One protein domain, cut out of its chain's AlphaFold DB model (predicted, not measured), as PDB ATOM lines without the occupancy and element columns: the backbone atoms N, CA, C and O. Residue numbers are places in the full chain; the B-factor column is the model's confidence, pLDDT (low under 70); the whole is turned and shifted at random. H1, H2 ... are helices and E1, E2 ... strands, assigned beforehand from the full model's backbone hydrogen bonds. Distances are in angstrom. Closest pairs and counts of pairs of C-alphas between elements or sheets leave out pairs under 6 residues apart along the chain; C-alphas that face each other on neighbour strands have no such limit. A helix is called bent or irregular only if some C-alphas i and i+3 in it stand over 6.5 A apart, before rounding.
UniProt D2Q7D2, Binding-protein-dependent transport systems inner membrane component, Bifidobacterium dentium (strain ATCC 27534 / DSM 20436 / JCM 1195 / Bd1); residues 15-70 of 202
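What this domain is: This is residues 15 to 70 of the 202 residues of the protein "Binding-protein-dependent transport systems inner membrane component" of Bifidobacterium dentium (strain ATCC 27534 / DSM 20436 / JCM 1195 / Bd1) (UniProt D2Q7D2). One long helix, H1, makes the length, with a small head at its far end formed by the hairpin of E1 and E2 and the short helix H2. The printed part has 56 residues, in the order H1, E1, E2, H2, mostly helix, with one antiparallel sheet, E1 - E2. It is an extended rod spanning 62 by 20 by 16 A, with a radius of gyration of the C-alphas of 19.3 A.

Where its parts are: H1, residues 17 to 47, runs 44.5 A from C-alpha 17 at (23.598, 41.054, -50.604). It has a kink of 38 degrees near residue 28, and is neither bent nor irregular, but only just: C-alphas 25 and 28 are 6.1 A apart. E1 is residues 49 to 51, 6.6 A; E2 is 58 to 62, 10.9 A; H2 is 65 to 70, 8.6 A, ending at C-alpha 70 (37.232, 18.127, -7.780).

How they stand to each other: Residues 15 to 44, of which 17 to 44 belong to H1, stand free. E1 and E2 are an antiparallel hairpin at 138 degrees, with N 59 and O 50 within hydrogen-bond range at 3.0 A. H1 and E2 are near each other, with 7 pairs of C-alphas within 10 A. H1 and H2 are close but not clearly touching, about perpendicular at 78 degrees; their closest C-alphas, of Ala 47 and Asn 66, are 6.7 A apart. Every O i to N i+4 pair is within hydrogen-bond range in H2, and 25 of 27 in H1.

The domain as a whole: The farthest C-alphas, of Asn 15 and Tyr 54, are 63.7 A apart. The printed part has no cut and no long link. The model's pLDDT is under 70 at residues 15 to 17, 53 to 54 and 60.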
ATOM      1  N   ASN A  15      22.415  38.066 -55.905       65.88
ATOM      2  CA  ASN A  15      21.031  38.477 -55.635       65.88
ATOM      3  C   ASN A  15      20.671  38.556 -54.138       65.88
ATOM      4  O   ASN A  15      19.635  39.123 -53.799       65.88
ATOM      5  N   HIS A  16      21.515  38.044 -53.232       66.75
ATOM      6  CA  HIS A  16      21.312  38.149 -51.782       66.75
ATOM      7  C   HIS A  16      22.480  38.887 -51.093       66.75
ATOM      8  O   HIS A  16      23.327  38.263 -50.445       66.75
ATOM      9  N   PRO A  17      22.515  40.234 -51.162       66.56
ATOM     10  CA  PRO A  17      23.598  41.054 -50.604       66.56
ATOM     11  C   PRO A  17      23.720  40.967 -49.073       66.56
ATOM     12  O   PRO A  17      24.734  41.354 -48.495       66.56
ATOM     13  N   THR A  18      22.696  40.482 -48.371       70.81
ATOM     14  CA  THR A  18      22.778  40.172 -46.937       70.81
ATOM     15  C   THR A  18      23.541  38.872 -46.696       70.81
ATOM     16  O   THR A  18      24.465  38.876 -45.889       70.81
ATOM     17  N   LEU A  19      23.248  37.796 -47.435       70.44
ATOM     18  CA  LEU A  19      23.921  36.498 -47.283       70.44
ATOM     19  C   LEU A  19      25.423  36.582 -47.561       70.44
ATOM     20  O   LEU A  19      26.195  35.943 -46.857       70.44
ATOM     21  N   HIS A  20      25.857  37.409 -48.516       75.75
ATOM     22  CA  HIS A  20      27.286  37.605 -48.778       75.75
ATOM     23  C   HIS A  20      28.015  38.288 -47.605       75.75
ATOM     24  O   HIS A  20      29.102  37.867 -47.219       75.75
ATOM     25  N   ARG A  21      27.390  39.298 -46.979       76.69
ATOM     26  CA  ARG A  21      27.935  39.987 -45.791       76.69
ATOM     27  C   ARG A  21      27.995  39.069 -44.569       76.69
ATOM     28  O   ARG A  21      28.993  39.077 -43.855       76.69
ATOM     29  N   TRP A  22      26.966  38.249 -44.362       81.00
ATOM     30  CA  TRP A  22      26.966  37.248 -43.295       81.00
ATOM     31  C   TRP A  22      27.988  36.144 -43.561       81.00
ATOM     32  O   TRP A  22      28.733  35.801 -42.655       81.00
ATOM     33  N   ALA A  23      28.115  35.643 -44.791       85.06
ATOM     34  CA  ALA A  23      29.110  34.626 -45.132       85.06
ATOM     35  C   ALA A  23      30.554  35.114 -44.907       85.06
ATOM     36  O   ALA A  23      31.382  34.350 -44.414       85.06
ATOM     37  N   LEU A  24      30.843  36.389 -45.199       85.88
ATOM     38  CA  LEU A  24      32.169  36.978 -44.996       85.88
ATOM     39  C   LEU A  24      32.552  37.090 -43.507       85.88
ATOM     40  O   LEU A  24      33.722  36.934 -43.170       85.88
ATOM     41  N   LEU A  25      31.580  37.332 -42.616       86.81
ATOM     42  CA  LEU A  25      31.797  37.416 -41.162       86.81
ATOM     43  C   LEU A  25      31.711  36.056 -40.454       86.81
ATOM     44  O   LEU A  25      32.472  35.790 -39.526       86.81
ATOM     45  N   VAL A  26      30.795  35.187 -40.883       90.31
ATOM     46  CA  VAL A  26      30.561  33.871 -40.272       90.31
ATOM     47  C   VAL A  26      31.716  32.920 -40.561       90.31
ATOM     48  O   VAL A  26      31.987  32.052 -39.743       90.31
ATOM     49  N   LEU A  27      32.441  33.088 -41.670       90.94
ATOM     50  CA  LEU A  27      33.550  32.194 -41.995       90.94
ATOM     51  C   LEU A  27      34.741  32.335 -41.013       90.94
ATOM     52  O   LEU A  27      35.125  31.320 -40.429       90.94
ATOM     53  N   PRO A  28      35.288  33.538 -40.723       92.69
ATOM     54  CA  PRO A  28      36.349  33.689 -39.724       92.69
ATOM     55  C   PRO A  28      35.863  33.446 -38.290       92.69
ATOM     56  O   PRO A  28      36.537  32.765 -37.519       92.69
ATOM     57  N   VAL A  29      34.689  33.978 -37.925       94.25
ATOM     58  CA  VAL A  29      34.144  33.828 -36.564       94.25
ATOM     59  C   VAL A  29      33.751  32.379 -36.295       94.25
ATOM     60  O   VAL A  29      34.050  31.851 -35.228       94.25
ATOM     61  N   GLY A  30      33.136  31.714 -37.271       94.50
ATOM     62  CA  GLY A  30      32.763  30.306 -37.193       94.50
ATOM     63  C   GLY A  30      33.981  29.399 -37.069       94.50
ATOM     64  O   GLY A  30      33.953  28.475 -36.264       94.50
ATOM     65  N   TRP A  31      35.075  29.694 -37.779       94.94
ATOM     66  CA  TRP A  31      36.327  28.952 -37.617       94.94
ATOM     67  C   TRP A  31      36.917  29.107 -36.208       94.94
ATOM     68  O   TRP A  31      37.276  28.112 -35.583       94.94
ATOM     69  N   MET A  32      36.960  30.331 -35.667       96.81
ATOM     70  CA  MET A  32      37.449  30.569 -34.299       96.81
ATOM     71  C   MET A  32      36.560  29.902 -33.245       96.81
ATOM     72  O   MET A  32      37.066  29.290 -32.305       96.81
ATOM     73  N   ALA A  33      35.238  29.967 -33.424       95.69
ATOM     74  CA  ALA A  33      34.286  29.290 -32.554       95.69
ATOM     75  C   ALA A  33      34.439  27.764 -32.625       95.69
ATOM     76  O   ALA A  33      34.417  27.108 -31.588       95.69
ATOM     77  N   LEU A  34      34.654  27.202 -33.818       96.44
ATOM     78  CA  LEU A  34      34.885  25.771 -34.003       96.44
ATOM     79  C   LEU A  34      36.138  25.323 -33.254       96.44
ATOM     80  O   LEU A  34      36.063  24.373 -32.481       96.44
ATOM     81  N   VAL A  35      37.266  26.017 -33.426       96.81
ATOM     82  CA  VAL A  35      38.515  25.689 -32.714       96.81
ATOM     83  C   VAL A  35      38.316  25.759 -31.198       96.81
ATOM     84  O   VAL A  35      38.746  24.854 -30.483       96.81
ATOM     85  N   TYR A  36      37.622  26.786 -30.705       96.62
ATOM     86  CA  TYR A  36      37.317  26.931 -29.282       96.62
ATOM     87  C   TYR A  36      36.437  25.791 -28.749       96.62
ATOM     88  O   TYR A  36      36.761  25.186 -27.728       96.62
ATOM     89  N   VAL A  37      35.356  25.453 -29.454       97.31
ATOM     90  CA  VAL A  37      34.452  24.361 -29.066       97.31
ATOM     91  C   VAL A  37      35.175  23.015 -29.099       97.31
ATOM     92  O   VAL A  37      35.028  22.231 -28.166       97.31
ATOM     93  N   VAL A  38      36.004  22.758 -30.114       96.88
ATOM     94  CA  VAL A  38      36.823  21.538 -30.186       96.88
ATOM     95  C   VAL A  38      37.796  21.462 -29.007       96.88
ATOM     96  O   VAL A  38      37.910  20.404 -28.395       96.88
ATOM     97  N   ALA A  39      38.444  22.571 -28.635       96.56
ATOM     98  CA  ALA A  39      39.329  22.616 -27.471       96.56
ATOM     99  C   ALA A  39      38.578  22.355 -26.151       96.56
ATOM    100  O   ALA A  39      39.074  21.613 -25.306       96.56
ATOM    101  N   LEU A  40      37.368  22.903 -25.982       95.50
ATOM    102  CA  LEU A  40      36.530  22.631 -24.809       95.50
ATOM    103  C   LEU A  40      36.080  21.170 -24.736       95.50
ATOM    104  O   LEU A  40      36.121  20.573 -23.663       95.50
ATOM    105  N   ILE A  41      35.672  20.584 -25.866       94.94
ATOM    106  CA  ILE A  41      35.295  19.167 -25.933       94.94
ATOM    107  C   ILE A  41      36.503  18.287 -25.607       94.94
ATOM    108  O   ILE A  41      36.370  17.345 -24.834       94.94
ATOM    109  N   ALA A  42      37.685  18.611 -26.140       91.88
ATOM    110  CA  ALA A  42      38.912  17.885 -25.824       91.88
ATOM    111  C   ALA A  42      39.225  17.937 -24.319       91.88
ATOM    112  O   ALA A  42      39.472  16.891 -23.726       91.88
ATOM    113  N   LEU A  43      39.129  19.116 -23.692       91.12
ATOM    114  CA  LEU A  43      39.306  19.271 -22.242       91.12
ATOM    115  C   LEU A  43      38.283  18.453 -21.442       91.12
ATOM    116  O   LEU A  43      38.648  17.788 -20.472       91.12
ATOM    117  N   LEU A  44      37.017  18.456 -21.863       89.50
ATOM    118  CA  LEU A  44      35.967  17.679 -21.211       89.50
ATOM    119  C   LEU A  44      36.222  16.169 -21.314       89.50
ATOM    120  O   LEU A  44      36.071  15.462 -20.325       89.50
ATOM    121  N   ILE A  45      36.654  15.677 -22.479       88.44
ATOM    122  CA  ILE A  45      37.022  14.266 -22.665       88.44
ATOM    123  C   ILE A  45      38.213  13.908 -21.770       88.44
ATOM    124  O   ILE A  45      38.165  12.888 -21.088       88.44
ATOM    125  N   THR A  46      39.244  14.758 -21.705       85.00
ATOM    126  CA  THR A  46      40.405  14.508 -20.834       85.00
ATOM    127  C   THR A  46      40.056  14.519 -19.350       85.00
ATOM    128  O   THR A  46      40.684  13.799 -18.586       85.00
ATOM    129  N   ALA A  47      39.040  15.280 -18.930       84.62
ATOM    130  CA  ALA A  47      38.575  15.271 -17.544       84.62
ATOM    131  C   ALA A  47      37.897  13.941 -17.152       84.62
ATOM    132  O   ALA A  47      37.885  13.583 -15.975       84.62
ATOM    133  N   LEU A  48      37.355  13.203 -18.128       84.12
ATOM    134  CA  LEU A  48      36.713  11.897 -17.935       84.12
ATOM    135  C   LEU A  48      37.697  10.716 -18.021       84.12
ATOM    136  O   LEU A  48      37.296   9.571 -17.805       84.12
ATOM    137  N   TRP A  49      38.964  10.970 -18.365       82.62
ATOM    138  CA  TRP A  49      40.017   9.955 -18.388       82.62
ATOM    139  C   TRP A  49      40.738   9.880 -17.049       82.62
ATOM    140  O   TRP A  49      41.104  10.903 -16.473       82.62
ATOM    141  N   SER A  50      40.966   8.663 -16.562       74.94
ATOM    142  CA  SER A  50      41.706   8.441 -15.322       74.94
ATOM    143  C   SER A  50      43.189   8.785 -15.486       74.94
ATOM    144  O   SER A  50      43.818   8.447 -16.495       74.94
ATOM    145  N   VAL A  51      43.769   9.437 -14.477       73.94
ATOM    146  CA  VAL A  51      45.212   9.688 -14.398       73.94
ATOM    147  C   VAL A  51      45.754   8.942 -13.192       73.94
ATOM    148  O   VAL A  51      45.355   9.203 -12.060       73.94
ATOM    149  N   ASN A  52      46.692   8.026 -13.420       72.69
ATOM    150  CA  ASN A  52      47.365   7.350 -12.317       72.69
ATOM    151  C   ASN A  52      48.271   8.339 -11.573       72.69
ATOM    152  O   ASN A  52      49.267   8.806 -12.127       72.69
ATOM    153  N   GLU A  53      47.973   8.598 -10.301       68.94
ATOM    154  CA  GLU A  53      48.693   9.561  -9.448       68.94
ATOM    155  C   GLU A  53      50.199   9.252  -9.307       68.94
ATOM    156  O   GLU A  53      51.002  10.155  -9.083       68.94
ATOM    157  N   TYR A  54      50.604   7.990  -9.489       69.81
ATOM    158  CA  TYR A  54      51.991   7.538  -9.318       69.81
ATOM    159  C   TYR A  54      52.842   7.595 -10.594       69.81
ATOM    160  O   TYR A  54      54.048   7.819 -10.517       69.81
ATOM    161  N   THR A  55      52.244   7.371 -11.768       70.38
ATOM    162  CA  THR A  55      52.956   7.327 -13.061       70.38
ATOM    163  C   THR A  55      52.669   8.536 -13.942       70.38
ATOM    164  O   THR A  55      53.382   8.746 -14.922       70.38
ATOM    165  N   GLY A  56      51.636   9.326 -13.630       70.94
ATOM    166  CA  GLY A  56      51.182  10.445 -14.459       70.94
ATOM    167  C   GLY A  56      50.713  10.020 -15.856       70.94
ATOM    168  O   GLY A  56      50.533  10.866 -16.729       70.94
ATOM    169  N   ALA A  57      50.550   8.713 -16.090       71.69
ATOM    170  CA  ALA A  57      50.093   8.171 -17.355       71.69
ATOM    171  C   ALA A  57      48.571   8.319 -17.448       71.69
ATOM    172  O   ALA A  57      47.843   7.961 -16.519       71.69
ATOM    173  N   VAL A  58      48.111   8.853 -18.578       73.56
ATOM    174  CA  VAL A  58      46.688   8.970 -18.900       73.56
ATOM    175  C   VAL A  58      46.206   7.607 -19.376       73.56
ATOM    176  O   VAL A  58      46.593   7.150 -20.454       73.56
ATOM    177  N   GLU A  59      45.372   6.957 -18.575       74.00
ATOM    178  CA  GLU A  59      44.698   5.733 -18.985       74.00
ATOM    179  C   GLU A  59      43.349   6.099 -19.603       74.00
ATOM    180  O   GLU A  59      42.558   6.843 -19.027       74.00
ATOM    181  N   MET A  60      43.066   5.573 -20.800       68.56
ATOM    182  CA  MET A  60      41.803   5.808 -21.518       68.56
ATOM    183  C   MET A  60      40.651   4.980 -20.924       68.56
ATOM    184  O   MET A  60      39.896   4.320 -21.642       68.56
ATOM    185  N   THR A  61      40.538   4.979 -19.601       74.94
ATOM    186  CA  THR A  61      39.431   4.392 -18.854       74.94
ATOM    187  C   THR A  61      38.443   5.505 -18.519       74.94
ATOM    188  O   THR A  61      38.812   6.564 -18.015       74.94
ATOM    189  N   TRP A  62      37.176   5.293 -18.874       75.94
ATOM    190  CA  TRP A  62      36.110   6.256 -18.613       75.94
ATOM    191  C   TRP A  62      35.741   6.205 -17.131       75.94
ATOM    192  O   TRP A  62      35.189   5.202 -16.674       75.94
ATOM    193  N   THR A  63      36.033   7.274 -16.396       80.62
ATOM    194  CA  THR A  63      35.673   7.409 -14.981       80.62
ATOM    195  C   THR A  63      35.110   8.798 -14.675       80.62
ATOM    196  O   THR A  63      35.455   9.793 -15.311       80.62
ATOM    197  N   PHE A  64      34.222   8.862 -13.683       81.62
ATOM    198  CA  PHE A  64      33.702  10.112 -13.124       81.62
ATOM    199  C   PHE A  64      34.428  10.525 -11.835       81.62
ATOM    200  O   PHE A  64      34.109  11.570 -11.265       81.62
ATOM    201  N   ASP A  65      35.415   9.743 -11.392       82.38
ATOM    202  CA  ASP A  65      36.093   9.950 -10.110       82.38
ATOM    203  C   ASP A  65      36.831  11.293 -10.057       82.38
ATOM    204  O   ASP A  65      36.723  11.994  -9.058       82.38
ATOM    205  N   ASN A  66      37.467  11.731 -11.153       83.69
ATOM    206  CA  ASN A  66      38.113  13.051 -11.236       83.69
ATOM    207  C   ASN A  66      37.130  14.203 -10.978       83.69
ATOM    208  O   ASN A  66      37.476  15.211 -10.359       83.69
ATOM    209  N   LEU A  67      35.890  14.066 -11.462       84.06
ATOM    210  CA  LEU A  67      34.867  15.092 -11.293       84.06
ATOM    211  C   LEU A  67      34.372  15.119  -9.847       84.06
ATOM    212  O   LEU A  67      34.177  16.195  -9.291       84.06
ATOM    213  N   ILE A  68      34.220  13.952  -9.216       86.00
ATOM    214  CA  ILE A  68      33.857  13.850  -7.798       86.00
ATOM    215  C   ILE A  68      34.993  14.390  -6.922       86.00
ATOM    216  O   ILE A  68      34.733  15.171  -6.004       86.00
ATOM    217  N   GLN A  69      36.248  14.042  -7.221       84.56
ATOM    218  CA  GLN A  69      37.432  14.502  -6.492       84.56
ATOM    219  C   GLN A  69      37.546  16.031  -6.527       84.56
ATOM    220  O   GLN A  69      37.803  16.645  -5.494       84.56
ATOM    221  N   ALA A  70      37.235  16.668  -7.661       84.25
ATOM    222  CA  ALA A  70      37.232  18.127  -7.780       84.25
ATOM    223  C   ALA A  70      36.285  18.833  -6.783       84.25
ATOM    224  O   ALA A  70      36.569  19.959  -6.371       84.25
TER     225      ALA A  70